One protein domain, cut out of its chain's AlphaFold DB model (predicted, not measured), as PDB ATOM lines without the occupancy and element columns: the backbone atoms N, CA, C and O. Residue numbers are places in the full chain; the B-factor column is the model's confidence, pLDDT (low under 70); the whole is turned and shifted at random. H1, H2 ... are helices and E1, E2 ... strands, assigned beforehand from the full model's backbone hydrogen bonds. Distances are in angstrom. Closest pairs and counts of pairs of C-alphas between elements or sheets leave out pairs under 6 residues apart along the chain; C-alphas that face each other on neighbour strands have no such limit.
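Overview. This is residues 355 to 493 of the 1051 residues of the protein "Putative baseplate assembly protein" of Bradyrhizobium sp. cf659 (UniProt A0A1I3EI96). Two six-stranded sheets lie face to face as a well-formed sandwich, their strands at 25 degrees to each other, with a long loop, residues 365 to 377, and the one-turn helix H1 at one end. The chain crosses between the sheets at E3 to E4 and at E9 to E10. The printed part has 139 residues, with twelve named strands and one named helix in the order E1 H1 E2 to E12; the sheets run E3 E2 E1 E12 E11 E10 and E4 E5 E6 E7 E8 E9, both all antiparallel. The class is mostly strand, and the whole is compact and rounded, with a radius of gyration of the C-alphas of 14.2 A and spans of 37 by 31 by 26 A.

Along the chain. E1, residues 355 to 364, is the longest strand by residues, begins at C-alpha 355 (606.044, 374.477, 426.215) and is 29.5 A long. H1 holds residues 378 to 381. E2, residues 387 to 395, is 26.2 A long, and E3, residues 398 to 406, is 24.7 A. E4 holds residues 411 to 415, with C-alpha 411 at (631.632, 370.859, 429.200). E5, residues 418 to 425, is 22.9 A long. E6 is residues 428 to 433, E7 438 to 444, E8 450 to 455, E9 458 to 463, E10 467 to 472 and E11 475 to 480. E12, residues 485 to 492, is 23.3 A long and ends at C-alpha 492 (605.281, 374.581, 430.155).

Arrangement. The facing parts of the two sheets are 10.1 A centre to centre, their best planes 8 degrees apart. In the first sheet E1 and E12 are antiparallel at 171 degrees, with N 358 and O 489 2.8 A apart, within hydrogen-bond range. E2 and E3 form a hairpin, with N 391 and O 402 at 2.9 A. E10, E11 and E12 form a meander, each strand the antiparallel neighbour of the one before; N 470 and O 477 are 2.8 A apart, N 478 and O 488 2.8 A. E4 to E9 form another meander; N 431 and O 440 of E6 and E7 are at 2.8 A. The closest C-alphas of E3 and E4 are those of Gln 402 and Val 415, 5.6 A apart; those of E9 and E10 are Met 462 and Ala 468, 6.3 A. E7 and E12 are near each other, with 5 pairs of C-alphas within 10 A. H1, too short for an O i to N i+4 pair, only grazes the first sheet.

Size, cuts and confidence. The C-alphas farthest apart, of Ser 397 and Glu 447, are 42.3 A apart. Both sheets are twisted. The printed part has no cut; the link E1 to H1, 13 residues, is long, the other links tight. Mean pLDDT of the printed part is 77.7; 25 residues are under 70, among them 365 to 377.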
ATOM      1  N   ALA A 355     605.151 375.417 425.555       78.94
ATOM      2  CA  ALA A 355     606.044 374.477 426.215       78.94
ATOM      3  C   ALA A 355     607.440 374.521 425.579       78.94
ATOM      4  O   ALA A 355     607.593 374.790 424.382       78.94
ATOM      5  N   VAL A 356     608.456 374.247 426.388       83.44
ATOM      6  CA  VAL A 356     609.811 373.948 425.939       83.44
ATOM      7  C   VAL A 356     609.942 372.439 425.850       83.44
ATOM      8  O   VAL A 356     609.699 371.748 426.840       83.44
ATOM      9  N   SER A 357     610.342 371.933 424.687       85.19
ATOM     10  CA  SER A 357     610.770 370.548 424.534       85.19
ATOM     11  C   SER A 357     612.293 370.474 424.507       85.19
ATOM     12  O   SER A 357     612.920 371.123 423.669       85.19
ATOM     13  N   ILE A 358     612.885 369.682 425.393       86.31
ATOM     14  CA  ILE A 358     614.316 369.398 425.437       86.31
ATOM     15  C   ILE A 358     614.491 367.903 425.201       86.31
ATOM     16  O   ILE A 358     614.099 367.102 426.043       86.31
ATOM     17  N   SER A 359     615.088 367.546 424.073       85.06
ATOM     18  CA  SER A 359     615.441 366.176 423.720       85.06
ATOM     19  C   SER A 359     616.957 366.033 423.762       85.06
ATOM     20  O   SER A 359     617.676 366.741 423.057       85.06
ATOM     21  N   VAL A 360     617.464 365.138 424.599       84.94
ATOM     22  CA  VAL A 360     618.891 364.845 424.724       84.94
ATOM     23  C   VAL A 360     619.118 363.388 424.388       84.94
ATOM     24  O   VAL A 360     618.550 362.514 425.026       84.94
ATOM     25  N   VAL A 361     619.977 363.120 423.414       83.44
ATOM     26  CA  VAL A 361     620.380 361.763 423.047       83.44
ATOM     27  C   VAL A 361     621.874 361.626 423.275       83.44
ATOM     28  O   VAL A 361     622.675 362.330 422.656       83.44
ATOM     29  N   ILE A 362     622.251 360.719 424.166       83.88
ATOM     30  CA  ILE A 362     623.638 360.381 424.468       83.88
ATOM     31  C   ILE A 362     623.963 359.055 423.794       83.88
ATOM     32  O   ILE A 362     623.328 358.027 424.039       83.88
ATOM     33  N   SER A 363     624.977 359.084 422.939       77.88
ATOM     34  CA  SER A 363     625.416 357.933 422.163       77.88
ATOM     35  C   SER A 363     626.937 357.820 422.137       77.88
ATOM     36  O   SER A 363     627.682 358.760 422.435       77.88
ATOM     37  N   ARG A 364     627.426 356.632 421.783       72.06
ATOM     38  CA  ARG A 364     628.855 356.381 421.597       72.06
ATOM     39  C   ARG A 364     629.321 356.986 420.271       72.06
ATOM     40  O   ARG A 364     628.699 356.759 419.235       72.06
ATOM     41  N   LYS A 365     630.456 357.691 420.266       65.88
ATOM     42  CA  LYS A 365     630.980 358.314 419.042       65.88
ATOM     43  C   LYS A 365     631.635 357.275 418.118       65.88
ATOM     44  O   LYS A 365     632.764 356.847 418.360       65.88
ATOM     45  N   THR A 366     630.973 356.891 417.025       61.06
ATOM     46  CA  THR A 366     631.533 355.985 415.998       61.06
ATOM     47  C   THR A 366     632.195 356.772 414.852       61.06
ATOM     48  O   THR A 366     631.826 357.904 414.548       61.06
ATOM     49  N   ARG A 367     633.213 356.202 414.179       54.06
ATOM     50  CA  ARG A 367     633.926 356.870 413.059       54.06
ATOM     51  C   ARG A 367     633.102 356.966 411.752       54.06
ATOM     52  O   ARG A 367     633.623 357.467 410.759       54.06
ATOM     53  N   ARG A 368     631.844 356.501 411.722       51.28
ATOM     54  CA  ARG A 368     630.930 356.568 410.562       51.28
ATOM     55  C   ARG A 368     629.570 357.125 410.992       51.28
ATOM     56  O   ARG A 368     628.859 356.497 411.761       51.28
ATOM     57  N   ALA A 369     629.178 358.267 410.431       44.66
ATOM     58  CA  ALA A 369     627.976 359.026 410.795       44.66
ATOM     59  C   ALA A 369     626.618 358.404 410.366       44.66
ATOM     60  O   ALA A 369     625.651 359.138 410.193       44.66
ATOM     61  N   ARG A 370     626.522 357.082 410.145       45.06
ATOM     62  CA  ARG A 370     625.276 356.414 409.696       45.06
ATOM     63  C   ARG A 370     624.750 355.283 410.586       45.06
ATOM     64  O   ARG A 370     623.661 354.804 410.303       45.06
ATOM     65  N   ASP A 371     625.427 354.929 411.676       46.31
ATOM     66  CA  ASP A 371     624.915 353.938 412.635       46.31
ATOM     67  C   ASP A 371     624.366 354.640 413.884       46.31
ATOM     68  O   ASP A 371     625.058 354.788 414.888       46.31
ATOM     69  N   LEU A 372     623.119 355.106 413.808       47.19
ATOM     70  CA  LEU A 372     622.365 355.695 414.928       47.19
ATOM     71  C   LEU A 372     621.287 354.730 415.469       47.19
ATOM     72  O   LEU A 372     620.293 355.162 416.034       47.19
ATOM     73  N   GLY A 373     621.482 353.417 415.291       43.62
ATOM     74  CA  GLY A 373     620.498 352.393 415.676       43.62
ATOM     75  C   GLY A 373     621.069 351.038 416.106       43.62
ATOM     76  O   GLY A 373     620.326 350.065 416.158       43.62
ATOM     77  N   ALA A 374     622.370 350.932 416.399       46.62
ATOM     78  CA  ALA A 374     622.922 349.714 416.995       46.62
ATOM     79  C   ALA A 374     622.635 349.708 418.504       46.62
ATOM     80  O   ALA A 374     622.855 350.726 419.155       46.62
ATOM     81  N   VAL A 375     622.163 348.580 419.048       50.19
ATOM     82  CA  VAL A 375     621.959 348.364 420.492       50.19
ATOM     83  C   VAL A 375     623.257 348.716 421.219       50.19
ATOM     84  O   VAL A 375     624.249 347.992 421.126       50.19
ATOM     85  N   VAL A 376     623.287 349.881 421.867       57.41
ATOM     86  CA  VAL A 376     624.449 350.328 422.630       57.41
ATOM     87  C   VAL A 376     624.370 349.651 423.987       57.41
ATOM     88  O   VAL A 376     623.416 349.869 424.729       57.41
ATOM     89  N   ASP A 377     625.372 348.838 424.308       69.12
ATOM     90  CA  ASP A 377     625.543 348.341 425.666       69.12
ATOM     91  C   ASP A 377     625.752 349.527 426.626       69.12
ATOM     92  O   ASP A 377     626.661 350.349 426.455       69.12
ATOM     93  N   MET A 378     624.868 349.635 427.618       74.06
ATOM     94  CA  MET A 378     624.834 350.737 428.576       74.06
ATOM     95  C   MET A 378     626.073 350.752 429.474       74.06
ATOM     96  O   MET A 378     626.549 351.831 429.831       74.06
ATOM     97  N   GLU A 379     626.660 349.590 429.766       72.62
ATOM     98  CA  GLU A 379     627.918 349.501 430.510       72.62
ATOM     99  C   GLU A 379     629.081 350.101 429.700       72.62
ATOM    100  O   GLU A 379     629.922 350.836 430.226       72.62
ATOM    101  N   THR A 380     629.063 349.906 428.380       72.25
ATOM    102  CA  THR A 380     630.000 350.541 427.447       72.25
ATOM    103  C   THR A 380     629.778 352.061 427.331       72.25
ATOM    104  O   THR A 380     630.746 352.826 427.304       72.25
ATOM    105  N   LEU A 381     628.528 352.548 427.294       75.75
ATOM    106  CA  LEU A 381     628.229 353.990 427.197       75.75
ATOM    107  C   LEU A 381     628.712 354.776 428.428       75.75
ATOM    108  O   LEU A 381     629.184 355.906 428.289       75.75
ATOM    109  N   PHE A 382     628.632 354.174 429.618       78.75
ATOM    110  CA  PHE A 382     629.074 354.762 430.888       78.75
ATOM    111  C   PHE A 382     630.566 354.519 431.203       78.75
ATOM    112  O   PHE A 382     631.066 355.028 432.203       78.75
ATOM    113  N   SER A 383     631.309 353.794 430.360       72.38
ATOM    114  CA  SER A 383     632.753 353.544 430.541       72.38
ATOM    115  C   SER A 383     633.645 354.172 429.457       72.38
ATOM    116  O   SER A 383     634.810 354.464 429.729       72.38
ATOM    117  N   ASP A 384     633.130 354.439 428.249       67.62
ATOM    118  CA  ASP A 384     633.924 354.979 427.131       67.62
ATOM    119  C   ASP A 384     634.281 356.471 427.310       67.62
ATOM    120  O   ASP A 384     633.440 357.296 427.663       67.62
ATOM    121  N   ALA A 385     635.523 356.853 427.000       63.72
ATOM    122  CA  ALA A 385     635.996 358.239 427.028       63.72
ATOM    123  C   ALA A 385     635.521 359.095 425.832       63.72
ATOM    124  O   ALA A 385     635.711 360.312 425.850       63.72
ATOM    125  N   ARG A 386     634.937 358.506 424.774       70.31
ATOM    126  CA  ARG A 386     634.458 359.230 423.577       70.31
ATOM    127  C   ARG A 386     632.946 359.115 423.389       70.31
ATOM    128  O   ARG A 386     632.449 358.209 422.715       70.31
ATOM    129  N   LYS A 387     632.220 360.093 423.921       78.44
ATOM    130  CA  LYS A 387     630.755 360.166 423.868       78.44
ATOM    131  C   LYS A 387     630.310 361.342 423.011       78.44
ATOM    132  O   LYS A 387     630.977 362.374 422.999       78.44
ATOM    133  N   SER A 388     629.190 361.198 422.316       77.94
ATOM    134  CA  SER A 388     628.511 362.304 421.645       77.94
ATOM    135  C   SER A 388     627.161 362.556 422.297       77.94
ATOM    136  O   SER A 388     626.377 361.627 422.480       77.94
ATOM    137  N   VAL A 389     626.884 363.814 422.620       80.69
ATOM    138  CA  VAL A 389     625.593 364.269 423.137       80.69
ATOM    139  C   VAL A 389     624.945 365.124 422.060       80.69
ATOM    140  O   VAL A 389     625.500 366.142 421.644       80.69
ATOM    141  N   LEU A 390     623.786 364.697 421.577       82.56
ATOM    142  CA  LEU A 390     622.916 365.497 420.727       82.56
ATOM    143  C   LEU A 390     621.863 366.146 421.615       82.56
ATOM    144  O   LEU A 390     621.078 365.446 422.246       82.56
ATOM    145  N   VAL A 391     621.828 367.473 421.640       83.88
ATOM    146  CA  VAL A 391     620.791 368.227 422.344       83.88
ATOM    147  C   VAL A 391     619.924 368.940 421.317       83.88
ATOM    148  O   VAL A 391     620.418 369.625 420.418       83.88
ATOM    149  N   GLN A 392     618.620 368.771 421.454       85.25
ATOM    150  CA  GLN A 392     617.579 369.427 420.684       85.25
ATOM    151  C   GLN A 392     616.700 370.207 421.647       85.25
ATOM    152  O   GLN A 392     616.178 369.653 422.607       85.25
ATOM    153  N   ILE A 393     616.543 371.502 421.401       86.00
ATOM    154  CA  ILE A 393     615.682 372.372 422.198       86.00
ATOM    155  C   ILE A 393     614.697 373.040 421.254       86.00
ATOM    156  O   ILE A 393     615.097 373.629 420.246       86.00
ATOM    157  N   ALA A 394     613.413 372.968 421.588       81.94
ATOM    158  CA  ALA A 394     612.380 373.761 420.948       81.94
ATOM    159  C   ALA A 394     611.602 374.572 421.982       81.94
ATOM    160  O   ALA A 394     611.183 374.038 423.003       81.94
ATOM    161  N   ARG A 395     611.364 375.852 421.689       81.69
ATOM    162  CA  ARG A 395     610.484 376.748 422.451       81.69
ATOM    163  C   ARG A 395     609.573 377.467 421.460       81.69
ATOM    164  O   ARG A 395     610.013 378.364 420.744       81.69
ATOM    165  N   GLY A 396     608.302 377.074 421.402       73.12
ATOM    166  CA  GLY A 396     607.378 377.588 420.384       73.12
ATOM    167  C   GLY A 396     607.870 377.278 418.962       73.12
ATOM    168  O   GLY A 396     608.055 376.114 418.613       73.12
ATOM    169  N   SER A 397     608.086 378.309 418.140       70.75
ATOM    170  CA  SER A 397     608.618 378.175 416.773       70.75
ATOM    171  C   SER A 397     610.147 378.095 416.695       70.75
ATOM    172  O   SER A 397     610.676 377.711 415.653       70.75
ATOM    173  N   GLU A 398     610.872 378.459 417.757       80.19
ATOM    174  CA  GLU A 398     612.333 378.365 417.789       80.19
ATOM    175  C   GLU A 398     612.750 376.915 418.028       80.19
ATOM    176  O   GLU A 398     612.359 376.315 419.028       80.19
ATOM    177  N   LYS A 399     613.563 376.362 417.125       83.81
ATOM    178  CA  LYS A 399     614.158 375.027 417.247       83.81
ATOM    179  C   LYS A 399     615.656 375.126 417.004       83.81
ATOM    180  O   LYS A 399     616.075 375.700 416.002       83.81
ATOM    181  N   ALA A 400     616.451 374.542 417.886       86.31
ATOM    182  CA  ALA A 400     617.888 374.408 417.706       86.31
ATOM    183  C   ALA A 400     618.317 372.983 418.050       86.31
ATOM    184  O   ALA A 400     617.826 372.381 419.002       86.31
ATOM    185  N   SER A 401     619.238 372.444 417.260       87.12
ATOM    186  CA  SER A 401     619.829 371.130 417.474       87.12
ATOM    187  C   SER A 401     621.328 371.259 417.335       87.12
ATOM    188  O   SER A 401     621.797 371.886 416.388       87.12
ATOM    189  N   GLN A 402     622.074 370.675 418.262       84.75
ATOM    190  CA  GLN A 402     623.523 370.699 418.196       84.75
ATOM    191  C   GLN A 402     624.096 369.440 418.845       84.75
ATOM    192  O   GLN A 402     623.622 368.986 419.886       84.75
ATOM    193  N   SER A 403     625.105 368.864 418.194       81.81
ATOM    194  CA  SER A 403     625.839 367.703 418.693       81.81
ATOM    195  C   SER A 403     627.226 368.124 419.159       81.81
ATOM    196  O   SER A 403     627.879 368.937 418.496       81.81
ATOM    197  N   PHE A 404     627.665 367.564 420.282       79.50
ATOM    198  CA  PHE A 404     628.963 367.831 420.890       79.50
ATOM    199  C   PHE A 404     629.614 366.549 421.382       79.50
ATOM    200  O   PHE A 404     628.931 365.582 421.724       79.50
ATOM    201  N   ASP A 405     630.939 366.573 421.470       78.75
ATOM    202  CA  ASP A 405     631.688 365.535 422.163       78.75
ATOM    203  C   ASP A 405     631.697 365.839 423.657       78.75
ATOM    204  O   ASP A 405     632.035 366.956 424.051       78.75
ATOM    205  N   LEU A 406     631.356 364.847 424.477       75.44
ATOM    206  CA  LEU A 406     631.426 364.967 425.927       75.44
ATOM    207  C   LEU A 406     632.692 364.252 426.437       75.44
ATOM    208  O   LEU A 406     632.742 363.017 426.380       75.44
ATOM    209  N   PRO A 407     633.727 364.988 426.892       67.62
ATOM    210  CA  PRO A 407     634.869 364.406 427.592       67.62
ATOM    211  C   PRO A 407     634.446 363.884 428.978       67.62
ATOM    212  O   PRO A 407     633.347 364.166 429.450       67.62
ATOM    213  N   ASN A 408     635.320 363.135 429.657       69.31
ATOM    214  CA  ASN A 408     635.124 362.746 431.064       69.31
ATOM    215  C   ASN A 408     635.413 363.933 432.013       69.31
ATOM    216  O   ASN A 408     636.278 363.832 432.877       69.31
ATOM    217  N   ASP A 409     634.770 365.078 431.767       76.19
ATOM    218  CA  ASP A 409     634.852 366.319 432.548       76.19
ATOM    219  C   ASP A 409     633.626 367.209 432.223       76.19
ATOM    220  O   ASP A 409     632.806 366.877 431.361       76.19
ATOM    221  N   THR A 410     633.482 368.354 432.885       83.69
ATOM    222  CA  THR A 410     632.416 369.332 432.633       83.69
ATOM    223  C   THR A 410     632.647 370.092 431.328       83.69
ATOM    224  O   THR A 410     633.691 370.703 431.111       83.69
ATOM    225  N   SER A 411     631.640 370.113 430.459       83.38
ATOM    226  CA  SER A 411     631.632 370.859 429.200       83.38
ATOM    227  C   SER A 411     630.442 371.804 429.133       83.38
ATOM    228  O   SER A 411     629.305 371.418 429.379       83.38
ATOM    229  N   SER A 412     630.710 373.056 428.772       85.81
ATOM    230  CA  SER A 412     629.687 374.090 428.589       85.81
ATOM    231  C   SER A 412     629.560 374.422 427.109       85.81
ATOM    232  O   SER A 412     630.563 374.688 426.446       85.81
ATOM    233  N   PHE A 413     628.344 374.426 426.578       86.00
ATOM    234  CA  PHE A 413     628.096 374.710 425.169       86.00
ATOM    235  C   PHE A 413     626.747 375.396 424.948       86.00
ATOM    236  O   PHE A 413     625.942 375.546 425.865       86.00
ATOM    237  N   ARG A 414     626.508 375.859 423.716       85.88
ATOM    238  CA  ARG A 414     625.265 376.539 423.334       85.88
ATOM    239  C   ARG A 414     624.496 375.768 422.277       85.88
ATOM    240  O   ARG A 414     625.054 375.399 421.248       85.88
ATOM    241  N   VAL A 415     623.201 375.592 422.505       85.19
ATOM    242  CA  VAL A 415     622.260 375.033 421.527       85.19
ATOM    243  C   VAL A 415     621.392 376.190 421.049       85.19
ATOM    244  O   VAL A 415     620.503 376.653 421.762       85.19
ATOM    245  N   GLY A 416     621.710 376.746 419.878       86.00
ATOM    246  CA  GLY A 416     621.158 378.039 419.468       86.00
ATOM    247  C   GLY A 416     621.606 379.151 420.426       86.00
ATOM    248  O   GLY A 416     622.800 379.430 420.528       86.00
ATOM    249  N   ARG A 417     620.653 379.772 421.139       87.00
ATOM    250  CA  ARG A 417     620.935 380.803 422.158       87.00
ATOM    251  C   ARG A 417     621.063 380.272 423.589       87.00
ATOM    252  O   ARG A 417     621.550 381.011 424.439       87.00
ATOM    253  N   TRP A 418     620.642 379.036 423.848       88.19
ATOM    254  CA  TRP A 418     620.514 378.501 425.206       88.19
ATOM    255  C   TRP A 418     621.813 377.875 425.699       88.19
ATOM    256  O   TRP A 418     622.472 377.144 424.952       88.19
ATOM    257  N   GLY A 419     622.176 378.169 426.945       86.81
ATOM    258  CA  GLY A 419     623.332 377.576 427.615       86.81
ATOM    259  C   GLY A 419     623.021 376.174 428.129       86.81
ATOM    260  O   GLY A 419     621.986 375.949 428.755       86.81
ATOM    261  N   VAL A 420     623.922 375.230 427.868       87.75
ATOM    262  CA  VAL A 420     623.835 373.858 428.373       87.75
ATOM    263  C   VAL A 420     625.174 373.483 428.989       87.75
ATOM    264  O   VAL A 420     626.220 373.614 428.350       87.75
ATOM    265  N   VAL A 421     625.138 373.005 430.227       88.31
ATOM    266  CA  VAL A 421     626.298 372.435 430.912       88.31
ATOM    267  C   VAL A 421     626.072 370.939 431.030       88.31
ATOM    268  O   VAL A 421     625.070 370.501 431.587       88.31
ATOM    269  N   ALA A 422     626.990 370.156 430.485       87.12
ATOM    270  CA  ALA A 422     626.965 368.708 430.562       87.12
ATOM    271  C   ALA A 422     628.231 368.221 431.270       87.12
ATOM    272  O   ALA A 422     629.339 368.582 430.879       87.12
ATOM    273  N   THR A 423     628.077 367.387 432.286       86.12
ATOM    274  CA  THR A 423     629.167 366.807 433.071       86.12
ATOM    275  C   THR A 423     629.040 365.293 433.039       86.12
ATOM    276  O   THR A 423     627.932 364.759 433.100       86.12
ATOM    277  N   PHE A 424     630.169 364.595 432.942       85.88
ATOM    278  CA  PHE A 424     630.221 363.156 433.155       85.88
ATOM    279  C   PHE A 424     631.317 362.810 434.161       85.88
ATOM    280  O   PHE A 424     632.501 362.853 433.831       85.88
ATOM    281  N   GLU A 425     630.914 362.450 435.374       83.69
ATOM    282  CA  GLU A 425     631.807 362.107 436.483       83.69
ATOM    283  C   GLU A 425     631.219 360.919 437.255       83.69
ATOM    284  O   GLU A 425     630.002 360.795 437.366       83.69
ATOM    285  N   ASN A 426     632.065 360.005 437.747       81.44
ATOM    286  CA  ASN A 426     631.652 358.861 438.577       81.44
ATOM    287  C   ASN A 426     630.427 358.089 438.035       81.44
ATOM    288  O   ASN A 426     629.458 357.857 438.754       81.44
ATOM    289  N   ARG A 427     630.454 357.712 436.745       83.81
ATOM    290  CA  ARG A 427     629.354 357.000 436.053       83.81
ATOM    291  C   ARG A 427     627.999 357.729 436.128       83.81
ATOM    292  O   ARG A 427     626.955 357.083 436.087       83.81
ATOM    293  N   THR A 428     628.014 359.059 436.185       86.69
ATOM    294  CA  THR A 428     626.811 359.899 436.221       86.69
ATOM    295  C   THR A 428     626.889 360.987 435.157       86.69
ATOM    296  O   THR A 428     627.864 361.732 435.092       86.69
ATOM    297  N   PHE A 429     625.863 361.082 434.310       87.62
ATOM    298  CA  PHE A 429     625.659 362.217 433.413       87.62
ATOM    299  C   PHE A 429     624.842 363.285 434.122       87.62
ATOM    300  O   PHE A 429     623.713 363.016 434.506       87.62
ATOM    301  N   THR A 430     625.357 364.502 434.215       87.62
ATOM    302  CA  THR A 430     624.612 365.662 434.705       87.62
ATOM    303  C   THR A 430     624.436 366.651 433.568       87.62
ATOM    304  O   THR A 430     625.408 367.104 432.977       87.62
ATOM    305  N   LEU A 431     623.198 367.010 433.260       88.62
ATOM    306  CA  LEU A 431     622.836 368.016 432.271       88.62
ATOM    307  C   LEU A 431     622.133 369.162 432.992       88.62
ATOM    308  O   LEU A 431     621.168 368.918 433.710       88.62
ATOM    309  N   LYS A 432     622.589 370.398 432.804       89.06
ATOM    310  CA  LYS A 432     621.996 371.611 433.376       89.06
ATOM    311  C   LYS A 432     621.662 372.612 432.278       89.06
ATOM    312  O   LYS A 432     622.476 372.881 431.395       89.06
ATOM    313  N   PHE A 433     620.457 373.155 432.367       89.06
ATOM    314  CA  PHE A 433     619.866 374.117 431.451       89.06
ATOM    315  C   PHE A 433     619.387 375.325 432.259       89.06
ATOM    316  O   PHE A 433     618.233 375.379 432.696       89.06
ATOM    317  N   ASP A 434     620.284 376.287 432.472       81.38
ATOM    318  CA  ASP A 434     620.039 377.433 433.357       81.38
ATOM    319  C   ASP A 434     618.864 378.298 432.875       81.38
ATOM    320  O   ASP A 434     618.012 378.681 433.674       81.38
ATOM    321  N   ASP A 435     618.744 378.507 431.556       81.56
ATOM    322  CA  ASP A 435     617.658 379.276 430.921       81.56
ATOM    323  C   ASP A 435     616.250 378.699 431.179       81.56
ATOM    324  O   ASP A 435     615.244 379.381 430.973       81.56
ATOM    325  N   PHE A 436     616.164 377.436 431.608       82.38
ATOM    326  CA  PHE A 436     614.908 376.734 431.883       82.38
ATOM    327  C   PHE A 436     614.806 376.229 433.326       82.38
ATOM    328  O   PHE A 436     613.876 375.478 433.626       82.38
ATOM    329  N   ALA A 437     615.756 376.608 434.194       81.12
ATOM    330  CA  ALA A 437     615.871 376.132 435.574       81.12
ATOM    331  C   ALA A 437     615.705 374.601 435.691       81.12
ATOM    332  O   ALA A 437     614.980 374.091 436.552       81.12
ATOM    333  N   TRP A 438     616.336 373.857 434.777       86.31
ATOM    334  CA  TRP A 438     616.205 372.404 434.700       86.31
ATOM    335  C   TRP A 438     617.557 371.704 434.719       86.31
ATOM    336  O   TRP A 438     618.462 372.052 433.962       86.31
ATOM    337  N   SER A 439     617.675 370.680 435.559       87.81
ATOM    338  CA  SER A 439     618.815 369.778 435.607       87.81
ATOM    339  C   SER A 439     618.377 368.320 435.663       87.81
ATOM    340  O   SER A 439     617.419 367.982 436.364       87.81
ATOM    341  N   CYS A 440     619.113 367.458 434.970       87.81
ATOM    342  CA  CYS A 440     618.911 366.017 434.940       87.81
ATOM    343  C   CYS A 440     620.229 365.301 435.232       87.81
ATOM    344  O   CYS A 440     621.232 365.554 434.570       87.81
ATOM    345  N   GLU A 441     620.219 364.415 436.219       88.50
ATOM    346  CA  GLU A 441     621.336 363.565 436.614       88.50
ATOM    347  C   GLU A 441     620.957 362.108 436.361       88.50
ATOM    348  O   GLU A 441     619.919 361.645 436.831       88.50
ATOM    349  N   ILE A 442     621.771 361.387 435.597       87.50
ATOM    350  CA  ILE A 442     621.537 359.991 435.234       87.50
ATOM    351  C   ILE A 442     622.764 359.175 435.607       87.50
ATOM    352  O   ILE A 442     623.800 359.277 434.949       87.50
ATOM    353  N   GLY A 443     622.635 358.369 436.654       85.88
ATOM    354  CA  GLY A 443     623.671 357.472 437.153       85.88
ATOM    355  C   GLY A 443     623.404 356.019 436.774       85.88
ATOM    356  O   GLY A 443     622.253 355.595 436.671       85.88
ATOM    357  N   LEU A 444     624.473 355.245 436.593       83.44
ATOM    358  CA  LEU A 444     624.411 353.790 436.451       83.44
ATOM    359  C   LEU A 444     624.918 353.127 437.737       83.44
ATOM    360  O   LEU A 444     626.086 353.313 438.089       83.44
ATOM    361  N   ALA A 445     624.054 352.354 438.405       73.38
ATOM    362  CA  ALA A 445     624.374 351.651 439.650       73.38
ATOM    363  C   ALA A 445     625.501 350.606 439.472       73.38
ATOM    364  O   ALA A 445     625.843 350.226 438.346       73.38
ATOM    365  N   GLU A 446     626.096 350.153 440.583       66.38
ATOM    366  CA  GLU A 446     627.184 349.154 440.576       66.38
ATOM    367  C   GLU A 446     626.741 347.801 439.986       66.38
ATOM    368  O   GLU A 446     627.540 347.123 439.344       66.38
ATOM    369  N   GLU A 447     625.456 347.450 440.113       62.28
ATOM    370  CA  GLU A 447     624.828 346.318 439.425       62.28
ATOM    371  C   GLU A 447     624.130 346.814 438.142       62.28
ATOM    372  O   GLU A 447     623.188 347.605 438.186       62.28
ATOM    373  N   ALA A 448     624.622 346.381 436.977       64.31
ATOM    374  CA  ALA A 448     624.362 346.972 435.657       64.31
ATOM    375  C   ALA A 448     622.951 346.732 435.064       64.31
ATOM    376  O   ALA A 448     622.814 346.556 433.854       64.31
ATOM    377  N   THR A 449     621.893 346.700 435.876       73.69
ATOM    378  CA  THR A 449     620.515 346.423 435.422       73.69
ATOM    379  C   THR A 449     619.576 347.630 435.499       73.69
ATOM    380  O   THR A 449     618.551 347.631 434.809       73.69
ATOM    381  N   VAL A 450     619.921 348.676 436.263       80.50
ATOM    382  CA  VAL A 450     619.050 349.837 436.530       80.50
ATOM    383  C   VAL A 450     619.824 351.160 436.446       80.50
ATOM    384  O   VAL A 450     620.947 351.276 436.938       80.50
ATOM    385  N   LEU A 451     619.210 352.175 435.833       83.19
ATOM    386  CA  LEU A 451     619.655 353.569 435.898       83.19
ATOM    387  C   LEU A 451     618.883 354.338 436.968       83.19
ATOM    388  O   LEU A 451     617.661 354.217 437.064       83.19
ATOM    389  N   THR A 452     619.581 355.216 437.680       85.62
ATOM    390  CA  THR A 452     618.976 356.211 438.568       85.62
ATOM    391  C   THR A 452     618.863 357.534 437.822       85.62
ATOM    392  O   THR A 452     619.873 358.071 437.372       85.62
ATOM    393  N   VAL A 453     617.653 358.079 437.700       85.94
ATOM    394  CA  VAL A 453     617.405 359.395 437.099       85.94
ATOM    395  C   VAL A 453     616.872 360.346 438.145       85.94
ATOM    396  O   VAL A 453     615.803 360.124 438.705       85.94
ATOM    397  N   ASN A 454     617.602 361.429 438.375       84.62
ATOM    398  CA  ASN A 454     617.192 362.537 439.217       84.62
ATOM    399  C   ASN A 454     616.960 363.779 438.352       84.62
ATOM    400  O   ASN A 454     617.862 364.254 437.666       84.62
ATOM    401  N   THR A 455     615.749 364.323 438.383       81.69
ATOM    402  CA  THR A 455     615.419 365.581 437.704       81.69
ATOM    403  C   THR A 455     614.873 366.591 438.688       81.69
ATOM    404  O   THR A 455     613.842 366.338 439.314       81.69
ATOM    405  N   ASN A 456     615.551 367.734 438.818       75.50
ATOM    406  CA  ASN A 456     615.191 368.811 439.746       75.50
ATOM    407  C   ASN A 456     614.837 368.309 441.171       75.50
ATOM    408  O   ASN A 456     613.917 368.825 441.804       75.50
ATOM    409  N   GLY A 457     615.542 367.281 441.667       70.12
ATOM    410  CA  GLY A 457     615.346 366.704 443.004       70.12
ATOM    411  C   GLY A 457     614.324 365.563 443.098       70.12
ATOM    412  O   GLY A 457     614.053 365.091 444.201       70.12
ATOM    413  N   ARG A 458     613.744 365.104 441.981       75.12
ATOM    414  CA  ARG A 458     612.881 363.911 441.924       75.12
ATOM    415  C   ARG A 458     613.648 362.735 441.335       75.12
ATOM    416  O   ARG A 458     613.984 362.775 440.153       75.12
ATOM    417  N   THR A 459     613.861 361.695 442.135       80.25
ATOM    418  CA  THR A 459     614.599 360.493 441.730       80.25
ATOM    419  C   THR A 459     613.655 359.346 441.391       80.25
ATOM    420  O   THR A 459     612.744 359.046 442.162       80.25
ATOM    421  N   PHE A 460     613.888 358.684 440.262       81.81
ATOM    422  CA  PHE A 460     613.252 357.419 439.914       81.81
ATOM    423  C   PHE A 460     614.258 356.468 439.261       81.81
ATOM    424  O   PHE A 460     615.243 356.889 438.655       81.81
ATOM    425  N   GLU A 461     614.006 355.175 439.410       81.88
ATOM    426  CA  GLU A 461     614.824 354.106 438.843       81.88
ATOM    427  C   GLU A 461     614.172 353.563 437.572       81.88
ATOM    428  O   GLU A 461     612.945 353.433 437.509       81.88
ATOM    429  N   MET A 462     614.970 353.234 436.555       81.25
ATOM    430  CA  MET A 462     614.466 352.530 435.373       81.25
ATOM    431  C   MET A 462     615.369 351.363 434.966       81.25
ATOM    432  O   MET A 462     616.591 351.533 434.900       81.25
ATOM    433  N   PRO A 463     614.794 350.200 434.621       79.94
ATOM    434  CA  PRO A 463     615.555 349.103 434.044       79.94
ATOM    435  C   PRO A 463     616.139 349.472 432.678       79.94
ATOM    436  O   PRO A 463     615.520 350.184 431.880       79.94
ATOM    437  N   ILE A 464     617.310 348.923 432.370       77.31
ATOM    438  CA  ILE A 464     617.905 349.029 431.034       77.31
ATOM    439  C   ILE A 464     617.029 348.290 430.003       77.31
ATOM    440  O   ILE A 464     616.383 347.284 430.303       77.31
ATOM    441  N   GLY A 465     616.957 348.823 428.781       74.31
ATOM    442  CA  GLY A 465     616.126 348.303 427.690       74.31
ATOM    443  C   GLY A 465     614.664 348.757 427.731       74.31
ATOM    444  O   GLY A 465     613.877 348.333 426.891       74.31
ATOM    445  N   HIS A 466     614.293 349.626 428.674       80.06
ATOM    446  CA  HIS A 466     612.937 350.154 428.815       80.06
ATOM    447  C   HIS A 466     612.899 351.669 428.569       80.06
ATOM    448  O   HIS A 466     613.930 352.350 428.494       80.06
ATOM    449  N   ALA A 467     611.687 352.205 428.421       78.50
ATOM    450  CA  ALA A 467     611.422 353.627 428.589       78.50
ATOM    451  C   ALA A 467     610.569 353.833 429.838       78.50
ATOM    452  O   ALA A 467     609.589 353.119 430.043       78.50
ATOM    453  N   ALA A 468     610.934 354.825 430.637       77.69
ATOM    454  CA  ALA A 468     610.142 355.306 431.752       77.69
ATOM    455  C   ALA A 468     609.642 356.710 431.428       77.69
ATOM    456  O   ALA A 468     610.356 357.520 430.832       77.69
ATOM    457  N   GLU A 469     608.408 356.998 431.816       77.94
ATOM    458  CA  GLU A 469     607.814 358.311 431.648       77.94
ATOM    459  C   GLU A 469     607.253 358.792 432.982       77.94
ATOM    460  O   GLU A 469     606.570 358.048 433.685       77.94
ATOM    461  N   ASN A 470     607.555 360.039 433.329       73.75
ATOM    462  CA  ASN A 470     607.046 360.709 434.510       73.75
ATOM    463  C   ASN A 470     606.344 362.000 434.077       73.75
ATOM    464  O   ASN A 470     606.963 362.883 433.480       73.75
ATOM    465  N   ALA A 471     605.048 362.090 434.365       69.31
ATOM    466  CA  ALA A 471     604.228 363.252 434.060       69.31
ATOM    467  C   ALA A 471     603.702 363.858 435.368       69.31
ATOM    468  O   ALA A 471     602.864 363.265 436.046       69.31
ATOM    469  N   ALA A 472     604.195 365.040 435.740       65.88
ATOM    470  CA  ALA A 472     603.809 365.706 436.983       65.88
ATOM    471  C   ALA A 472     603.804 367.231 436.816       65.88
ATOM    472  O   ALA A 472     604.777 367.816 436.355       65.88
ATOM    473  N   GLY A 473     602.708 367.892 437.212       63.34
ATOM    474  CA  GLY A 473     602.563 369.351 437.069       63.34
ATOM    475  C   GLY A 473     602.506 369.837 435.613       63.34
ATOM    476  O   GLY A 473     602.813 370.994 435.345       63.34
ATOM    477  N   GLY A 474     602.153 368.943 434.680       68.69
ATOM    478  CA  GLY A 474     602.134 369.178 433.232       68.69
ATOM    479  C   GLY A 474     603.515 369.269 432.572       68.69
ATOM    480  O   GLY A 474     603.608 369.580 431.386       68.69
ATOM    481  N   GLU A 475     604.581 368.963 433.315       76.94
ATOM    482  CA  GLU A 475     605.855 368.537 432.745       76.94
ATOM    483  C   GLU A 475     605.783 367.042 432.419       76.94
ATOM    484  O   GLU A 475     605.385 366.240 433.267       76.94
ATOM    485  N   ARG A 476     606.176 366.678 431.198       79.56
ATOM    486  CA  ARG A 476     606.302 365.303 430.717       79.56
ATOM    487  C   ARG A 476     607.776 365.010 430.488       79.56
ATOM    488  O   ARG A 476     608.395 365.634 429.632       79.56
ATOM    489  N   LEU A 477     608.337 364.081 431.246       83.19
ATOM    490  CA  LEU A 477     609.714 363.631 431.097       83.19
ATOM    491  C   LEU A 477     609.714 362.150 430.737       83.19
ATOM    492  O   LEU A 477     609.315 361.313 431.542       83.19
ATOM    493  N   ARG A 478     610.199 361.822 429.546       85.12
ATOM    494  CA  ARG A 478     610.439 360.456 429.098       85.12
ATOM    495  C   ARG A 478     611.934 360.213 429.046       85.12
ATOM    496  O   ARG A 478     612.676 361.009 428.484       85.12
ATOM    497  N   VAL A 479     612.378 359.099 429.597       82.62
ATOM    498  CA  VAL A 479     613.754 358.632 429.451       82.62
ATOM    499  C   VAL A 479     613.708 357.232 428.864       82.62
ATOM    500  O   VAL A 479     612.939 356.390 429.320       82.62
ATOM    501  N   SER A 480     614.493 356.982 427.823       82.62
ATOM    502  CA  SER A 480     614.555 355.698 427.136       82.62
ATOM    503  C   SER A 480     615.992 355.230 427.005       82.62
ATOM    504  O   SER A 480     616.881 356.019 426.708       82.62
ATOM    505  N   THR A 481     616.197 353.930 427.200       78.31
ATOM    506  CA  THR A 481     617.481 353.254 426.958       78.31
ATOM    507  C   THR A 481     617.423 352.270 425.787       78.31
ATOM    508  O   THR A 481     618.395 351.573 425.517       78.31
ATOM    509  N   MET A 482     616.294 352.200 425.068       72.81
ATOM    510  CA  MET A 482     616.059 351.189 424.026       72.81
ATOM    511  C   MET A 482     617.004 351.320 422.820       72.81
ATOM    512  O   MET A 482     617.355 350.319 422.204       72.81
ATOM    513  N   HIS A 483     617.433 352.543 422.490       66.44
ATOM    514  CA  HIS A 483     618.250 352.843 421.305       66.44
ATOM    515  C   HIS A 483     619.431 353.774 421.648       66.44
ATOM    516  O   HIS A 483     619.801 354.652 420.868       66.44
ATOM    517  N   GLY A 484     620.008 353.600 422.842       72.44
ATOM    518  CA  GLY A 484     620.886 354.579 423.499       72.44
ATOM    519  C   GLY A 484     620.132 355.368 424.574       72.44
ATOM    520  O   GLY A 484     618.940 355.139 424.770       72.44
ATOM    521  N   LEU A 485     620.814 356.271 425.285       82.56
ATOM    522  CA  LEU A 485     620.203 357.054 426.365       82.56
ATOM    523  C   LEU A 485     619.543 358.312 425.789       82.56
ATOM    524  O   LEU A 485     620.227 359.280 425.462       82.56
ATOM    525  N   ALA A 486     618.220 358.288 425.661       83.81
ATOM    526  CA  ALA A 486     617.403 359.408 425.207       83.81
ATOM    527  C   ALA A 486     616.587 359.990 426.368       83.81
ATOM    528  O   ALA A 486     616.002 359.245 427.151       83.81
ATOM    529  N   ILE A 487     616.539 361.313 426.471       86.81
ATOM    530  CA  ILE A 487     615.799 362.079 427.475       86.81
ATOM    531  C   ILE A 487     614.938 363.082 426.720       86.81
ATOM    532  O   ILE A 487     615.470 364.034 426.161       86.81
ATOM    533  N   ASP A 488     613.628 362.900 426.728       85.38
ATOM    534  CA  ASP A 488     612.663 363.810 426.126       85.38
ATOM    535  C   ASP A 488     611.851 364.483 427.227       85.38
ATOM    536  O   ASP A 488     611.003 363.872 427.874       85.38
ATOM    537  N   ARG A 489     612.099 365.767 427.444       87.06
ATOM    538  CA  ARG A 489     611.346 366.606 428.369       87.06
ATOM    539  C   ARG A 489     610.455 367.552 427.589       87.06
ATOM    540  O   ARG A 489     610.929 368.227 426.686       87.06
ATOM    541  N   VAL A 490     609.205 367.701 427.997       82.81
ATOM    542  CA  VAL A 490     608.309 368.773 427.565       82.81
ATOM    543  C   VAL A 490     607.763 369.456 428.811       82.81
ATOM    544  O   VAL A 490     607.086 368.815 429.608       82.81
ATOM    545  N   ALA A 491     608.056 370.742 428.996       82.94
ATOM    546  CA  ALA A 491     607.611 371.500 430.162       82.94
ATOM    547  C   ALA A 491     606.989 372.848 429.768       82.94
ATOM    548  O   ALA A 491     607.512 373.518 428.878       82.94
ATOM    549  N   PRO A 492     605.903 373.285 430.417       81.12
ATOM    550  CA  PRO A 492     605.281 374.581 430.155       81.12
ATOM    551  C   PRO A 492     606.146 375.723 430.681       81.12
ATOM    552  O   PRO A 492     606.848 375.566 431.679       81.12
ATOM    553  N   LEU A 493     606.036 376.899 430.064       78.44
ATOM    554  CA  LEU A 493     606.615 378.130 430.600       78.44
ATOM    555  C   LEU A 493     605.566 379.009 431.273       78.44
ATOM    556  O   LEU A 493     604.372 378.937 430.965       78.44
TER     557      LEU A 493